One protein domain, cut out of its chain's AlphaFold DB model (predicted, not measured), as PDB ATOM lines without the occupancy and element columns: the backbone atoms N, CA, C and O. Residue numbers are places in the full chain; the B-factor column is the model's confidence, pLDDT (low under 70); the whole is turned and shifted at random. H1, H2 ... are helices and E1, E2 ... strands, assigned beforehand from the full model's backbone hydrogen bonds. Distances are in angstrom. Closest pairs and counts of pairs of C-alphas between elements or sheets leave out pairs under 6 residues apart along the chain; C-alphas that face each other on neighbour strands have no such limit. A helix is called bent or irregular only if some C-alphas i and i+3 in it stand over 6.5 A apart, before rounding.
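AT A GLANCE: This is residues 6 to 119 of the 120 residues of an uncharacterized protein of Candidatus Sulfopaludibacter sp. SbA3 (UniProt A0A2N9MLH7). A compact head of four strands and two short helices sits at one end of a long helical arm: a twisted sheet with H2 over one face and H3 over the other, and H1, whose residues 6 to 35 stick out. The 114 printed residues have three named helices and four strands, H1 E1 H2 E2 H3 E3 E4; the class and the sheet, E2 E1 E3 E4, are mixed. The whole is loose, radius of gyration of the C-alphas 19.1 A, spanning 62 by 27 by 25 A.

IN THESE COORDINATES: Find C-alpha 6 at (-17.180, 39.133, -3.897); from there H1 runs 60.4 A to residue 50, with a kink of 32 degrees near residue 22. Then come E1, 59 to 64; H2, 73 to 81; E2, 88 to 91; H3, 96 to 104, irregular, with C-alphas 100 and 103 8.1 A apart; E3, 107 to 112, 16.4 A; and E4, 115 to 118, with C-alpha 118 at (-56.927, 52.488, -47.346).

HOW THE PARTS SIT: Look within hydrogen-bond range for N 62 and O 90, 2.9 A, between parallel E1 and E2; N 109 and O 61, 2.8 A, between parallel E1 and E3; and N 117 and O 110, 2.8 A, in the antiparallel hairpin E3 and E4. E1, H2, E2 form a strand-helix-strand unit, parallel neighbours with a helix between; E2, H3, E3 form a split one, with E1 between its strands; both crossovers are right-handed. H2 is over E2, closest C-alphas Thr 75 and Val 89, 5.3 A; H3 is on the opposite face, closest to E1 at C-alphas Glu 102 and Leu 61, 7.0 A. H1 only grazes the sheet, and its residues 40 to 48 touch H2, closest C-alphas Leu 44 and Gln 81, 7.1 A, at a steep tilt of 66 degrees. O i to N i+4 pairs are within range throughout H2, 39 of 41 in H1 and 0 of 5 in H3, where 4 of 6 i+3 pairs are.

THE WHOLE: The C-alphas of Glu 6 and Ala 103, the two farthest apart, are 62.7 A apart. The printed part has no cut, no link is long, and pLDDT is under 70 at residues 35 to 36.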
ATOM      1  N   GLU A   6     -16.056  39.997  -3.520       88.88
ATOM      2  CA  GLU A   6     -17.180  39.133  -3.897       88.88
ATOM      3  C   GLU A   6     -18.101  39.786  -4.945       88.88
ATOM      4  O   GLU A   6     -18.528  39.148  -5.905       88.88
ATOM      5  N   GLN A   7     -18.366  41.090  -4.798       87.00
ATOM      6  CA  GLN A   7     -19.194  41.861  -5.728       87.00
ATOM      7  C   GLN A   7     -18.466  42.099  -7.052       87.00
ATOM      8  O   GLN A   7     -19.100  42.091  -8.105       87.00
ATOM      9  N   MET A   8     -17.139  42.271  -7.016       88.38
ATOM     10  CA  MET A   8     -16.333  42.374  -8.234       88.38
ATOM     11  C   MET A   8     -16.315  41.052  -8.997       88.38
ATOM     12  O   MET A   8     -16.497  41.059 -10.211       88.38
ATOM     13  N   VAL A   9     -16.157  39.924  -8.298       93.44
ATOM     14  CA  VAL A   9     -16.206  38.596  -8.924       93.44
ATOM     15  C   VAL A   9     -17.570  38.365  -9.563       93.44
ATOM     16  O   VAL A   9     -17.626  38.005 -10.735       93.44
ATOM     17  N   LEU A  10     -18.667  38.644  -8.850       93.50
ATOM     18  CA  LEU A  10     -20.012  38.517  -9.411       93.50
ATOM     19  C   LEU A  10     -20.187  39.387 -10.661       93.50
ATOM     20  O   LEU A  10     -20.688  38.908 -11.674       93.50
ATOM     21  N   PHE A  11     -19.746  40.646 -10.615       93.94
ATOM     22  CA  PHE A  11     -19.858  41.552 -11.755       93.94
ATOM     23  C   PHE A  11     -19.064  41.051 -12.966       93.94
ATOM     24  O   PHE A  11     -19.575  41.065 -14.082       93.94
ATOM     25  N   VAL A  12     -17.842  40.557 -12.751       95.56
ATOM     26  CA  VAL A  12     -17.008  39.980 -13.814       95.56
ATOM     27  C   VAL A  12     -17.649  38.717 -14.387       95.56
ATOM     28  O   VAL A  12     -17.700  38.569 -15.604       95.56
ATOM     29  N   VAL A  13     -18.194  37.836 -13.546       95.75
ATOM     30  CA  VAL A  13     -18.897  36.623 -13.993       95.75
ATOM     31  C   VAL A  13     -20.125  36.983 -14.828       95.75
ATOM     32  O   VAL A  13     -20.289  36.465 -15.930       95.75
ATOM     33  N   VAL A  14     -20.958  37.915 -14.357       95.62
ATOM     34  CA  VAL A  14     -22.131  38.396 -15.101       95.62
ATOM     35  C   VAL A  14     -21.708  39.029 -16.425       95.62
ATOM     36  O   VAL A  14     -22.300  38.735 -17.460       95.62
ATOM     37  N   LEU A  15     -20.649  39.843 -16.433       95.25
ATOM     38  CA  LEU A  15     -20.129  40.456 -17.652       95.25
ATOM     39  C   LEU A  15     -19.663  39.395 -18.662       95.25
ATOM     40  O   LEU A  15     -20.008  39.478 -19.841       95.25
ATOM     41  N   LEU A  16     -18.929  38.378 -18.208       95.44
ATOM     42  CA  LEU A  16     -18.456  37.279 -19.052       95.44
ATOM     43  C   LEU A  16     -19.605  36.445 -19.637       95.44
ATOM     44  O   LEU A  16     -19.472  35.967 -20.759       95.44
ATOM     45  N   LEU A  17     -20.728  36.313 -18.926       94.50
ATOM     46  CA  LEU A  17     -21.937  35.642 -19.423       94.50
ATOM     47  C   LEU A  17     -22.740  36.517 -20.397       94.50
ATOM     48  O   LEU A  17     -23.257  36.022 -21.399       94.50
ATOM     49  N   LEU A  18     -22.826  37.822 -20.139       93.75
ATOM     50  CA  LEU A  18     -23.606  38.747 -20.964       93.75
ATOM     51  C   LEU A  18     -22.926  39.086 -22.291       93.75
ATOM     52  O   LEU A  18     -23.619  39.307 -23.277       93.75
ATOM     53  N   ILE A  19     -21.593  39.124 -22.363       92.12
ATOM     54  CA  ILE A  19     -20.870  39.424 -23.612       92.12
ATOM     55  C   ILE A  19     -21.227  38.462 -24.765       92.12
ATOM     56  O   ILE A  19     -21.546  38.957 -25.852       92.12
ATOM     57  N   PRO A  20     -21.163  37.124 -24.609       90.50
ATOM     58  CA  PRO A  20     -21.515  36.204 -25.686       90.50
ATOM     59  C   PRO A  20     -23.005  36.275 -26.034       90.50
ATOM     60  O   PRO A  20     -23.325  36.310 -27.220       90.50
ATOM     61  N   LEU A  21     -23.886  36.396 -25.032       88.25
ATOM     62  CA  LEU A  21     -25.330  36.555 -25.239       88.25
ATOM     63  C   LEU A  21     -25.652  37.839 -26.016       88.25
ATOM     64  O   LEU A  21     -26.355  37.818 -27.020       88.25
ATOM     65  N   HIS A  22     -25.047  38.962 -25.629       87.06
ATOM     66  CA  HIS A  22     -25.208  40.222 -26.342       87.06
ATOM     67  C   HIS A  22     -24.710  40.118 -27.786       87.06
ATOM     68  O   HIS A  22     -25.303  40.703 -28.686       87.06
ATOM     69  N   ARG A  23     -23.615  39.392 -28.048       87.38
ATOM     70  CA  ARG A  23     -23.092  39.223 -29.413       87.38
ATOM     71  C   ARG A  23     -24.011  38.373 -30.291       87.38
ATOM     72  O   ARG A  23     -24.196  38.746 -31.450       87.38
ATOM     73  N   SER A  24     -24.584  37.286 -29.769       82.88
ATOM     74  CA  SER A  24     -25.533  36.454 -30.520       82.88
ATOM     75  C   SER A  24     -26.833  37.210 -30.800       82.88
ATOM     76  O   SER A  24     -27.261  37.291 -31.953       82.88
ATOM     77  N   GLU A  25     -27.405  37.858 -29.786       80.19
ATOM     78  CA  GLU A  25     -28.637  38.637 -29.927       80.19
ATOM     79  C   GLU A  25     -28.445  39.875 -30.805       80.19
ATOM     80  O   GLU A  25     -29.310  40.204 -31.611       80.19
ATOM     81  N   LYS A  26     -27.288  40.544 -30.739       76.62
ATOM     82  CA  LYS A  26     -26.990  41.705 -31.593       76.62
ATOM     83  C   LYS A  26     -26.925  41.336 -33.070       76.62
ATOM     84  O   LYS A  26     -27.311  42.153 -33.905       76.62
ATOM     85  N   ALA A  27     -26.405  40.159 -33.414       74.06
ATOM     86  CA  ALA A  27     -26.364  39.708 -34.803       74.06
ATOM     87  C   ALA A  27     -27.783  39.456 -35.336       74.06
ATOM     88  O   ALA A  27     -28.149  40.030 -36.361       74.06
ATOM     89  N   ALA A  28     -28.593  38.700 -34.587       72.75
ATOM     90  CA  ALA A  28     -29.992  38.429 -34.924       72.75
ATOM     91  C   ALA A  28     -30.843  39.713 -34.967       72.75
ATOM     92  O   ALA A  28     -31.625  39.933 -35.895       72.75
ATOM     93  N   GLY A  29     -30.624  40.612 -34.006       71.06
ATOM     94  CA  GLY A  29     -31.281  41.909 -33.936       71.06
ATOM     95  C   GLY A  29     -30.952  42.786 -35.139       71.06
ATOM     96  O   GLY A  29     -31.853  43.362 -35.729       71.06
ATOM     97  N   LYS A  30     -29.689  42.852 -35.581       74.00
ATOM     98  CA  LYS A  30     -29.309  43.639 -36.770       74.00
ATOM     99  C   LYS A  30     -30.010  43.167 -38.042       74.00
ATOM    100  O   LYS A  30     -30.456  44.006 -38.823       74.00
ATOM    101  N   THR A  31     -30.106  41.855 -38.255       71.25
ATOM    102  CA  THR A  31     -30.799  41.298 -39.425       71.25
ATOM    103  C   THR A  31     -32.297  41.579 -39.378       71.25
ATOM    104  O   THR A  31     -32.868  41.997 -40.385       71.25
ATOM    105  N   TRP A  32     -32.917  41.445 -38.203       70.12
ATOM    106  CA  TRP A  32     -34.328  41.771 -38.009       70.12
ATOM    107  C   TRP A  32     -34.603  43.268 -38.210       70.12
ATOM    108  O   TRP A  32     -35.485  43.634 -38.981       70.12
ATOM    109  N   VAL A  33     -33.783  44.139 -37.610       71.75
ATOM    110  CA  VAL A  33     -33.880  45.601 -37.742       71.75
ATOM    111  C   VAL A  33     -33.749  46.038 -39.201       71.75
ATOM    112  O   VAL A  33     -34.490  46.913 -39.636       71.75
ATOM    113  N   ALA A  34     -32.851  45.433 -39.984       70.38
ATOM    114  CA  ALA A  34     -32.696  45.769 -41.399       70.38
ATOM    115  C   ALA A  34     -33.961  45.449 -42.219       70.38
ATOM    116  O   ALA A  34     -34.410  46.295 -42.997       70.38
ATOM    117  N   GLY A  35     -34.556  44.270 -42.010       69.94
ATOM    118  CA  GLY A  35     -35.812  43.877 -42.658       69.94
ATOM    119  C   GLY A  35     -36.990  44.744 -42.208       69.94
ATOM    120  O   GLY A  35     -37.688  45.329 -43.040       69.94
ATOM    121  N   ALA A  36     -37.141  44.925 -40.895       69.94
ATOM    122  CA  ALA A  36     -38.166  45.781 -40.309       69.94
ATOM    123  C   ALA A  36     -38.045  47.228 -40.817       69.94
ATOM    124  O   ALA A  36     -39.044  47.833 -41.192       69.94
ATOM    125  N   HIS A  37     -36.831  47.779 -40.934       74.94
ATOM    126  CA  HIS A  37     -36.612  49.128 -41.461       74.94
ATOM    127  C   HIS A  37     -37.086  49.311 -42.902       74.94
ATOM    128  O   HIS A  37     -37.545  50.401 -43.251       74.94
ATOM    129  N   GLN A  38     -36.963  48.296 -43.757       77.50
ATOM    130  CA  GLN A  38     -37.465  48.395 -45.126       77.50
ATOM    131  C   GLN A  38     -38.993  48.488 -45.142       77.50
ATOM    132  O   GLN A  38     -39.542  49.369 -45.803       77.50
ATOM    133  N   GLN A  39     -39.663  47.649 -44.355       77.81
ATOM    134  CA  GLN A  39     -41.120  47.644 -44.254       77.81
ATOM    135  C   GLN A  39     -41.655  48.921 -43.587       77.81
ATOM    136  O   GLN A  39     -42.581  49.544 -44.102       77.81
ATOM    137  N   VAL A  40     -41.003  49.386 -42.514       84.94
ATOM    138  CA  VAL A  40     -41.299  50.665 -41.847       84.94
ATOM    139  C   VAL A  40     -41.219  51.824 -42.838       84.94
ATOM    140  O   VAL A  40     -42.138  52.635 -42.912       84.94
ATOM    141  N   ARG A  41     -40.136  51.914 -43.622       85.44
ATOM    142  CA  ARG A  41     -39.960  53.012 -44.586       85.44
ATOM    143  C   ARG A  41     -41.009  53.003 -45.688       85.44
ATOM    144  O   ARG A  41     -41.446  54.080 -46.075       85.44
ATOM    145  N   ALA A  42     -41.411  51.829 -46.172       85.12
ATOM    146  CA  ALA A  42     -42.472  51.725 -47.169       85.12
ATOM    147  C   ALA A  42     -43.798  52.277 -46.619       85.12
ATOM    148  O   ALA A  42     -44.379  53.183 -47.215       85.12
ATOM    149  N   VAL A  43     -44.208  51.823 -45.428       87.69
ATOM    150  CA  VAL A  43     -45.442  52.286 -44.770       87.69
ATOM    151  C   VAL A  43     -45.399  53.790 -44.496       87.69
ATOM    152  O   VAL A  43     -46.333  54.510 -44.845       87.69
ATOM    153  N   LEU A  44     -44.307  54.292 -43.914       91.44
ATOM    154  CA  LEU A  44     -44.158  55.719 -43.619       91.44
ATOM    155  C   LEU A  44     -44.107  56.580 -44.887       91.44
ATOM    156  O   LEU A  44     -44.644  57.684 -44.888       91.44
ATOM    157  N   GLY A  45     -43.497  56.085 -45.968       90.69
ATOM    158  CA  GLY A  45     -43.474  56.771 -47.259       90.69
ATOM    159  C   GLY A  45     -44.870  56.902 -47.873       90.69
ATOM    160  O   GLY A  45     -45.248  57.986 -48.326       90.69
ATOM    161  N   GLU A  46     -45.665  55.829 -47.833       90.19
ATOM    162  CA  GLU A  46     -47.062  55.865 -48.280       90.19
ATOM    163  C   GLU A  46     -47.907  56.821 -47.433       90.19
ATOM    164  O   GLU A  46     -48.651  57.633 -47.988       90.19
ATOM    165  N   LEU A  47     -47.750  56.781 -46.104       91.75
ATOM    166  CA  LEU A  47     -48.429  57.701 -45.188       91.75
ATOM    167  C   LEU A  47     -48.056  59.156 -45.468       91.75
ATOM    168  O   LEU A  47     -48.947  59.984 -45.612       91.75
ATOM    169  N   ALA A  48     -46.767  59.468 -45.611       91.44
ATOM    170  CA  ALA A  48     -46.303  60.822 -45.900       91.44
ATOM    171  C   ALA A  48     -46.854  61.367 -47.228       91.44
ATOM    172  O   ALA A  48     -47.113  62.563 -47.342       91.44
ATOM    173  N   THR A  49     -47.047  60.492 -48.219       92.81
ATOM    174  CA  THR A  49     -47.543  60.877 -49.547       92.81
ATOM    175  C   THR A  49     -49.060  61.061 -49.562       92.81
ATOM    176  O   THR A  49     -49.554  62.056 -50.086       92.81
ATOM    177  N   ARG A  50     -49.813  60.105 -49.005       91.81
ATOM    178  CA  ARG A  50     -51.288  60.100 -49.061       91.81
ATOM    179  C   ARG A  50     -51.933  60.926 -47.951       91.81
ATOM    180  O   ARG A  50     -52.991  61.508 -48.158       91.81
ATOM    181  N   PHE A  51     -51.289  60.985 -46.791       92.75
ATOM    182  CA  PHE A  51     -51.777  61.644 -45.583       92.75
ATOM    183  C   PHE A  51     -50.661  62.510 -44.988       92.75
ATOM    184  O   PHE A  51     -50.131  62.190 -43.918       92.75
ATOM    185  N   PRO A  52     -50.272  63.605 -45.669       92.06
ATOM    186  CA  PRO A  52     -49.148  64.444 -45.248       92.06
ATOM    187  C   PRO A  52     -49.366  65.081 -43.869       92.06
ATOM    188  O   PRO A  52     -48.406  65.389 -43.164       92.06
ATOM    189  N   ALA A  53     -50.625  65.248 -43.464       92.19
ATOM    190  CA  ALA A  53     -51.016  65.666 -42.130       92.19
ATOM    191  C   ALA A  53     -52.286  64.927 -41.700       92.19
ATOM    192  O   ALA A  53     -53.144  64.615 -42.525       92.19
ATOM    193  N   MET A  54     -52.413  64.690 -40.396       92.06
ATOM    194  CA  MET A  54     -53.638  64.215 -39.757       92.06
ATOM    195  C   MET A  54     -53.952  65.103 -38.546       92.06
ATOM    196  O   MET A  54     -53.021  65.632 -37.926       92.06
ATOM    197  N   PRO A  55     -55.235  65.286 -38.189       93.62
ATOM    198  CA  PRO A  55     -55.612  65.981 -36.962       93.62
ATOM    199  C   PRO A  55     -54.989  65.338 -35.714       93.62
ATOM    200  O   PRO A  55     -54.742  64.130 -35.673       93.62
ATOM    201  N   ARG A  56     -54.764  66.130 -34.662       93.81
ATOM    202  CA  ARG A  56     -54.283  65.591 -33.379       93.81
ATOM    203  C   ARG A  56     -55.339  64.694 -32.738       93.81
ATOM    204  O   ARG A  56     -56.532  64.966 -32.851       93.81
ATOM    205  N   GLY A  57     -54.897  63.636 -32.071       93.56
ATOM    206  CA  GLY A  57     -55.767  62.650 -31.434       93.56
ATOM    207  C   GLY A  57     -56.529  61.772 -32.429       93.56
ATOM    208  O   GLY A  57     -57.501  61.122 -32.039       93.56
ATOM    209  N   THR A  58     -56.113  61.749 -33.702       95.75
ATOM    210  CA  THR A  58     -56.735  60.900 -34.724       95.75
ATOM    211  C   THR A  58     -56.708  59.437 -34.286       95.75
ATOM    212  O   THR A  58     -55.720  58.941 -33.734       95.75
ATOM    213  N   LYS A  59     -57.828  58.753 -34.534       96.38
ATOM    214  CA  LYS A  59     -57.977  57.318 -34.321       96.38
ATOM    215  C   LYS A  59     -58.027  56.626 -35.669       96.38
ATOM    216  O   LYS A  59     -58.855  56.984 -36.510       96.38
ATOM    217  N   VAL A  60     -57.182  55.622 -35.847       96.25
ATOM    218  CA  VAL A  60     -57.185  54.760 -37.034       96.25
ATOM    219  C   VAL A  60     -57.333  53.306 -36.617       96.25
ATOM    220  O   VAL A  60     -56.879  52.916 -35.537       96.25
ATOM    221  N   LEU A  61     -57.958  52.519 -37.482       97.25
ATOM    222  CA  LEU A  61     -58.171  51.094 -37.269       97.25
ATOM    223  C   LEU A  61     -57.424  50.297 -38.331       97.25
ATOM    224  O   LEU A  61     -57.526  50.598 -39.518       97.25
ATOM    225  N   PHE A  62     -56.714  49.255 -37.916       96.25
ATOM    226  CA  PHE A  62     -56.168  48.245 -38.818       96.25
ATOM    227  C   PHE A  62     -57.034  46.985 -38.784       96.25
ATOM    228  O   PHE A  62     -57.201  46.360 -37.731       96.25
ATOM    229  N   LEU A  63     -57.558  46.601 -39.951       95.56
ATOM    230  CA  LEU A  63     -58.288  45.340 -40.131       95.56
ATOM    231  C   LEU A  63     -57.333  44.149 -40.220       95.56
ATOM    232  O   LEU A  63     -57.638  43.061 -39.738       95.56
ATOM    233  N   SER A  64     -56.163  44.364 -40.819       93.69
ATOM    234  CA  SER A  64     -55.100  43.370 -40.921       93.69
ATOM    235  C   SER A  64     -53.732  44.039 -40.927       93.69
ATOM    236  O   SER A  64     -53.560  45.104 -41.524       93.69
ATOM    237  N   ASP A  65     -52.757  43.384 -40.309       92.44
ATOM    238  CA  ASP A  65     -51.348  43.754 -40.342       92.44
ATOM    239  C   ASP A  65     -50.466  42.511 -40.098       92.44
ATOM    240  O   ASP A  65     -50.953  41.511 -39.556       92.44
ATOM    241  N   PRO A  66     -49.190  42.525 -40.526       90.50
ATOM    242  CA  PRO A  66     -48.300  41.374 -40.393       90.50
ATOM    243  C   PRO A  66     -47.675  41.240 -38.996       90.50
ATOM    244  O   PRO A  66     -46.936  40.285 -38.773       90.50
ATOM    245  N   TYR A  67     -47.921  42.178 -38.077       89.25
ATOM    246  CA  TYR A  67     -47.283  42.199 -36.765       89.25
ATOM    247  C   TYR A  67     -48.092  41.404 -35.734       89.25
ATOM    248  O   TYR A  67     -49.267  41.062 -35.929       89.25
ATOM    249  N   ASP A  68     -47.457  41.076 -34.613       90.44
ATOM    250  CA  ASP A  68     -48.116  40.357 -33.527       90.44
ATOM    251  C   ASP A  68     -49.136  41.242 -32.798       90.44
ATOM    252  O   ASP A  68     -49.060  42.473 -32.808       90.44
ATOM    253  N   ALA A  69     -50.151  40.607 -32.203       91.19
ATOM    254  CA  ALA A  69     -51.318  41.293 -31.636       91.19
ATOM    255  C   ALA A  69     -50.972  42.222 -30.455       91.19
ATOM    256  O   ALA A  69     -51.735  43.137 -30.145       91.19
ATOM    257  N   ASP A  70     -49.822  42.007 -29.824       89.19
ATOM    258  CA  ASP A  70     -49.247  42.765 -28.715       89.19
ATOM    259  C   ASP A  70     -48.103  43.706 -29.143       89.19
ATOM    260  O   ASP A  70     -47.592  44.464 -28.319       89.19
ATOM    261  N   ASP A  71     -47.740  43.730 -30.432       90.06
ATOM    262  CA  ASP A  71     -46.679  44.596 -30.960       90.06
ATOM    263  C   ASP A  71     -47.115  46.076 -30.985       90.06
ATOM    264  O   ASP A  71     -48.252  46.407 -31.309       90.06
ATOM    265  N   TRP A  72     -46.214  47.003 -30.680       89.56
ATOM    266  CA  TRP A  72     -46.487  48.443 -30.629       89.56
ATOM    267  C   TRP A  72     -45.958  49.212 -31.844       89.56
ATOM    268  O   TRP A  72     -45.992  50.449 -31.857       89.56
ATOM    269  N   ILE A  73     -45.449  48.520 -32.864       90.69
ATOM    270  CA  ILE A  73     -44.748  49.138 -33.987       90.69
ATOM    271  C   ILE A  73     -45.640  50.088 -34.792       90.69
ATOM    272  O   ILE A  73     -45.221  51.214 -35.046       90.69
ATOM    273  N   LEU A  74     -46.884  49.711 -35.115       93.00
ATOM    274  CA  LEU A  74     -47.807  50.579 -35.860       93.00
ATOM    275  C   LEU A  74     -48.152  51.839 -35.062       93.00
ATOM    276  O   LEU A  74     -48.021  52.953 -35.567       93.00
ATOM    277  N   THR A  75     -48.500  51.686 -33.785       94.69
ATOM    278  CA  THR A  75     -48.713  52.820 -32.877       94.69
ATOM    279  C   THR A  75     -47.494  53.740 -32.851       94.69
ATOM    280  O   THR A  75     -47.628  54.959 -32.952       94.69
ATOM    281  N   SER A  76     -46.291  53.172 -32.774       93.38
ATOM    282  CA  SER A  76     -45.040  53.934 -32.765       93.38
ATOM    283  C   SER A  76     -44.800  54.668 -34.087       93.38
ATOM    284  O   SER A  76     -44.462  55.849 -34.062       93.38
ATOM    285  N   MET A  77     -45.028  54.013 -35.231       92.81
ATOM    286  CA  MET A  77     -44.910  54.610 -36.566       92.81
ATOM    287  C   MET A  77     -45.784  55.857 -36.700       92.81
ATOM    288  O   MET A  77     -45.270  56.920 -37.034       92.81
ATOM    289  N   PHE A  78     -47.083  55.751 -36.398       94.88
ATOM    290  CA  PHE A  78     -48.019  56.869 -36.549       94.88
ATOM    291  C   PHE A  78     -47.695  58.017 -35.591       94.88
ATOM    292  O   PHE A  78     -47.620  59.173 -36.011       94.88
ATOM    293  N   ARG A  79     -47.428  57.714 -34.316       95.31
ATOM    294  CA  ARG A  79     -47.082  58.742 -33.324       95.31
ATOM    295  C   ARG A  79     -45.802  59.490 -33.684       95.31
ATOM    296  O   ARG A  79     -45.727  60.697 -33.472       95.31
ATOM    297  N   LEU A  80     -44.803  58.798 -34.234       93.69
ATOM    298  CA  LEU A  80     -43.557  59.418 -34.686       93.69
ATOM    299  C   LEU A  80     -43.754  60.224 -35.976       93.69
ATOM    300  O   LEU A  80     -43.300  61.366 -36.040       93.69
ATOM    301  N   GLN A  81     -44.460  59.664 -36.963       93.88
ATOM    302  CA  GLN A  81     -44.730  60.308 -38.252       93.88
ATOM    303  C   GLN A  81     -45.490  61.625 -38.082       93.88
ATOM    304  O   GLN A  81     -45.100  62.645 -38.646       93.88
ATOM    305  N   TYR A  82     -46.543  61.615 -37.264       95.00
ATOM    306  CA  TYR A  82     -47.403  62.776 -37.027       95.00
ATOM    307  C   TYR A  82     -46.999  63.595 -35.795       95.00
ATOM    308  O   TYR A  82     -47.625  64.611 -35.498       95.00
ATOM    309  N   ARG A  83     -45.935  63.182 -35.089       95.06
ATOM    310  CA  ARG A  83     -45.425  63.810 -33.854       95.06
ATOM    311  C   ARG A  83     -46.512  64.017 -32.795       95.06
ATOM    312  O   ARG A  83     -46.524  65.020 -32.081       95.06
ATOM    313  N   ASP A  84     -47.412  63.051 -32.686       96.00
ATOM    314  CA  ASP A  84     -48.581  63.127 -31.824       96.00
ATOM    315  C   ASP A  84     -48.628  61.939 -30.866       96.00
ATOM    316  O   ASP A  84     -48.751  60.794 -31.284       96.00
ATOM    317  N   ARG A  85     -48.538  62.203 -29.559       94.31
ATOM    318  CA  ARG A  85     -48.587  61.162 -28.516       94.31
ATOM    319  C   ARG A  85     -50.008  60.667 -28.252       94.31
ATOM    320  O   ARG A  85     -50.159  59.584 -27.692       94.31
ATOM    321  N   GLU A  86     -51.021  61.441 -28.632       95.50
ATOM    322  CA  GLU A  86     -52.431  61.112 -28.409       95.50
ATOM    323  C   GLU A  86     -53.025  60.273 -29.543       95.50
ATOM    324  O   GLU A  86     -54.108  59.710 -29.381       95.50
ATOM    325  N   PHE A  87     -52.291  60.130 -30.652       95.88
ATOM    326  CA  PHE A  87     -52.683  59.305 -31.786       95.88
ATOM    327  C   PHE A  87     -52.971  57.868 -31.336       95.88
ATOM    328  O   PHE A  87     -52.169  57.253 -30.607       95.88
ATOM    329  N   ARG A  88     -54.120  57.338 -31.769       95.75
ATOM    330  CA  ARG A  88     -54.563  55.977 -31.451       95.75
ATOM    331  C   ARG A  88     -54.561  55.118 -32.700       95.75
ATOM    332  O   ARG A  88     -55.137  55.490 -33.721       95.75
ATOM    333  N   VAL A  89     -53.917  53.967 -32.582       95.88
ATOM    334  CA  VAL A  89     -53.921  52.922 -33.595       95.88
ATOM    335  C   VAL A  89     -54.497  51.693 -32.927       95.88
ATOM    336  O   VAL A  89     -53.853  51.110 -32.054       95.88
ATOM    337  N   ASP A  90     -55.706  51.331 -33.327       96.31
ATOM    338  CA  ASP A  90     -56.361  50.131 -32.834       96.31
ATOM    339  C   ASP A  90     -56.311  49.042 -33.910       96.31
ATOM    340  O   ASP A  90     -56.192  49.321 -35.106       96.31
ATOM    341  N   ARG A  91     -56.359  47.776 -33.487       96.31
ATOM    342  CA  ARG A  91     -56.214  46.618 -34.375       96.31
ATOM    343  C   ARG A  91     -57.283  45.593 -34.068       96.31
ATOM    344  O   ARG A  91     -57.385  45.147 -32.926       96.31
ATOM    345  N   VAL A  92     -57.993  45.137 -35.095       95.56
ATOM    346  CA  VAL A  92     -58.995  44.065 -34.951       95.56
ATOM    347  C   VAL A  92     -58.357  42.782 -34.408       95.56
ATOM    348  O   VAL A  92     -58.962  42.072 -33.614       95.56
ATOM    349  N   LYS A  93     -57.094  42.513 -34.770       94.69
ATOM    350  CA  LYS A  93     -56.330  41.368 -34.250       94.69
ATOM    351  C   LYS A  93     -56.111  41.423 -32.726       94.69
ATOM    352  O   LYS A  93     -55.961  40.373 -32.114       94.69
ATOM    353  N   ALA A  94     -56.088  42.614 -32.121       93.31
ATOM    354  CA  ALA A  94     -55.945  42.792 -30.672       93.31
ATOM    355  C   ALA A  94     -57.301  42.775 -29.941       93.31
ATOM    356  O   ALA A  94     -57.388  42.285 -28.819       93.31
ATOM    357  N   ASP A  95     -58.354  43.284 -30.582       93.31
ATOM    358  CA  ASP A  95     -59.732  43.231 -30.089       93.31
ATOM    359  C   ASP A  95     -60.703  43.103 -31.273       93.31
ATOM    360  O   ASP A  95     -60.942  44.052 -32.026       93.31
ATOM    361  N   ALA A  96     -61.294  41.916 -31.422       92.50
ATOM    362  CA  ALA A  96     -62.196  41.610 -32.527       92.50
ATOM    363  C   ALA A  96     -63.488  42.447 -32.505       92.50
ATOM    364  O   ALA A  96     -64.118  42.632 -33.547       92.50
ATOM    365  N   SER A  97     -63.883  42.993 -31.345       93.00
ATOM    366  CA  SER A  97     -65.086  43.828 -31.228       93.00
ATOM    367  C   SER A  97     -64.968  45.153 -31.992       93.00
ATOM    368  O   SER A  97     -65.981  45.779 -32.314       93.00
ATOM    369  N   LEU A  98     -63.742  45.566 -32.327       92.56
ATOM    370  CA  LEU A  98     -63.462  46.796 -33.061       92.56
ATOM    371  C   LEU A  98     -63.912  46.747 -34.523       92.56
ATOM    372  O   LEU A  98     -64.221  47.793 -35.087       92.56
ATOM    373  N   ALA A  99     -64.029  45.554 -35.119       89.19
ATOM    374  CA  ALA A  99     -64.533  45.398 -36.486       89.19
ATOM    375  C   ALA A  99     -65.982  45.898 -36.637       89.19
ATOM    376  O   ALA A  99     -66.383  46.362 -37.697       89.19
ATOM    377  N   ALA A 100     -66.778  45.871 -35.565       90.25
ATOM    378  CA  ALA A 100     -68.132  46.427 -35.579       90.25
ATOM    379  C   ALA A 100     -68.164  47.963 -35.423       90.25
ATOM    380  O   ALA A 100     -69.226  48.569 -35.555       90.25
ATOM    381  N   LYS A 101     -67.023  48.597 -35.118       92.12
ATOM    382  CA  LYS A 101     -66.900  50.024 -34.769       92.12
ATOM    383  C   LYS A 101     -66.092  50.825 -35.789       92.12
ATOM    384  O   LYS A 101     -65.651  51.927 -35.486       92.12
ATOM    385  N   GLU A 102     -65.918  50.316 -37.010       90.25
ATOM    386  CA  GLU A 102     -65.155  50.990 -38.077       90.25
ATOM    387  C   GLU A 102     -65.608  52.438 -38.329       90.25
ATOM    388  O   GLU A 102     -64.801  53.290 -38.688       90.25
ATOM    389  N   ALA A 103     -66.893  52.737 -38.109       91.00
ATOM    390  CA  ALA A 103     -67.456  54.070 -38.295       91.00
ATOM    391  C   ALA A 103     -66.918  55.140 -37.327       91.00
ATOM    392  O   ALA A 103     -67.019  56.322 -37.653       91.00
ATOM    393  N   ASP A 104     -66.327  54.743 -36.197       93.31
ATOM    394  CA  ASP A 104     -65.787  55.657 -35.182       93.31
ATOM    395  C   ASP A 104     -64.350  56.119 -35.493       93.31
ATOM    396  O   ASP A 104     -63.791  56.966 -34.786       93.31
ATOM    397  N   TYR A 105     -63.730  55.549 -36.531       95.81
ATOM    398  CA  TYR A 105     -62.346  55.803 -36.911       95.81
ATOM    399  C   TYR A 105     -62.268  56.758 -38.097       95.81
ATOM    400  O   TYR A 105     -63.081  56.711 -39.018       95.81
ATOM    401  N   ALA A 106     -61.255  57.626 -38.085       94.69
ATOM    402  CA  ALA A 106     -61.033  58.569 -39.177       94.69
ATOM    403  C   ALA A 106     -60.623  57.845 -40.464       94.69
ATOM    404  O   ALA A 106     -61.054  58.227 -41.547       94.69
ATOM    405  N   HIS A 107     -59.805  56.798 -40.315       95.06
ATOM    406  CA  HIS A 107     -59.320  55.971 -41.410       95.06
ATOM    407  C   HIS A 107     -59.259  54.507 -40.998       95.06
ATOM    408  O   HIS A 107     -58.900  54.181 -39.858       95.06
ATOM    409  N   VAL A 108     -59.558  53.640 -41.960       96.00
ATOM    410  CA  VAL A 108     -59.446  52.190 -41.812       96.00
ATOM    411  C   VAL A 108     -58.409  51.681 -42.802       96.00
ATOM    412  O   VAL A 108     -58.491  51.944 -44.002       96.00
ATOM    413  N   PHE A 109     -57.421  50.947 -42.301       95.56
ATOM    414  CA  PHE A 109     -56.293  50.452 -43.075       95.56
ATOM    415  C   PHE A 109     -56.232  48.926 -43.096       95.56
ATOM    416  O   PHE A 109     -56.647  48.238 -42.161       95.56
ATOM    417  N   ALA A 110     -55.625  48.403 -44.154       94.81
ATOM    418  CA  ALA A 110     -55.121  47.042 -44.227       94.81
ATOM    419  C   ALA A 110     -53.651  47.101 -44.651       94.81
ATOM    420  O   ALA A 110     -53.314  47.758 -45.637       94.81
ATOM    421  N   LEU A 111     -52.775  46.437 -43.903       92.31
ATOM    422  CA  LEU A 111     -51.363  46.292 -44.236       92.31
ATOM    423  C   LEU A 111     -51.074  44.831 -44.554       92.31
ATOM    424  O   LEU A 111     -51.275  43.944 -43.726       92.31
ATOM    425  N   ASP A 112     -50.586  44.590 -45.759       88.88
ATOM    426  CA  ASP A 112     -50.170  43.272 -46.218       88.88
ATOM    427  C   ASP A 112     -48.830  43.370 -46.968       88.88
ATOM    428  O   ASP A 112     -48.122  44.379 -46.900       88.88
ATOM    429  N   HIS A 113     -48.447  42.297 -47.657       80.88
ATOM    430  CA  HIS A 113     -47.188  42.224 -48.398       80.88
ATOM    431  C   HIS A 113     -47.138  43.197 -49.590       80.88
ATOM    432  O   HIS A 113     -46.046  43.526 -50.049       80.88
ATOM    433  N   ALA A 114     -48.292  43.656 -50.090       82.88
ATOM    434  CA  ALA A 114     -48.391  44.618 -51.182       82.88
ATOM    435  C   ALA A 114     -48.295  46.080 -50.708       82.88
ATOM    436  O   ALA A 114     -48.160  46.971 -51.546       82.88
ATOM    437  N   GLY A 115     -48.330  46.331 -49.395       85.50
ATOM    438  CA  GLY A 115     -48.185  47.663 -48.809       85.50
ATOM    439  C   GLY A 115     -49.420  48.126 -48.041       85.50
ATOM    440  O   GLY A 115     -50.276  47.329 -47.646       85.50
ATOM    441  N   LEU A 116     -49.485  49.432 -47.777       91.94
ATOM    442  CA  LEU A 116     -50.563  50.028 -46.991       91.94
ATOM    443  C   LEU A 116     -51.773  50.337 -47.884       91.94
ATOM    444  O   LEU A 116     -51.705  51.146 -48.808       91.94
ATOM    445  N   ARG A 117     -52.929  49.754 -47.573       92.50
ATOM    446  CA  ARG A 117     -54.187  50.011 -48.283       92.50
ATOM    447  C   ARG A 117     -55.173  50.753 -47.395       92.50
ATOM    448  O   ARG A 117     -55.361  50.399 -46.235       92.50
ATOM    449  N   VAL A 118     -55.806  51.774 -47.965       92.50
ATOM    450  CA  VAL A 118     -56.927  52.488 -47.346       92.50
ATOM    451  C   VAL A 118     -58.193  51.726 -47.700       92.50
ATOM    452  O   VAL A 118     -58.477  51.518 -48.878       92.50
ATOM    453  N   VAL A 119     -58.921  51.283 -46.684       91.00
ATOM    454  CA  VAL A 119     -60.226  50.630 -46.833       91.00
ATOM    455  C   VAL A 119     -61.334  51.681 -46.790       91.00
ATOM    456  O   VAL A 119     -62.303  51.578 -47.542       91.00
TER     457      VAL A 119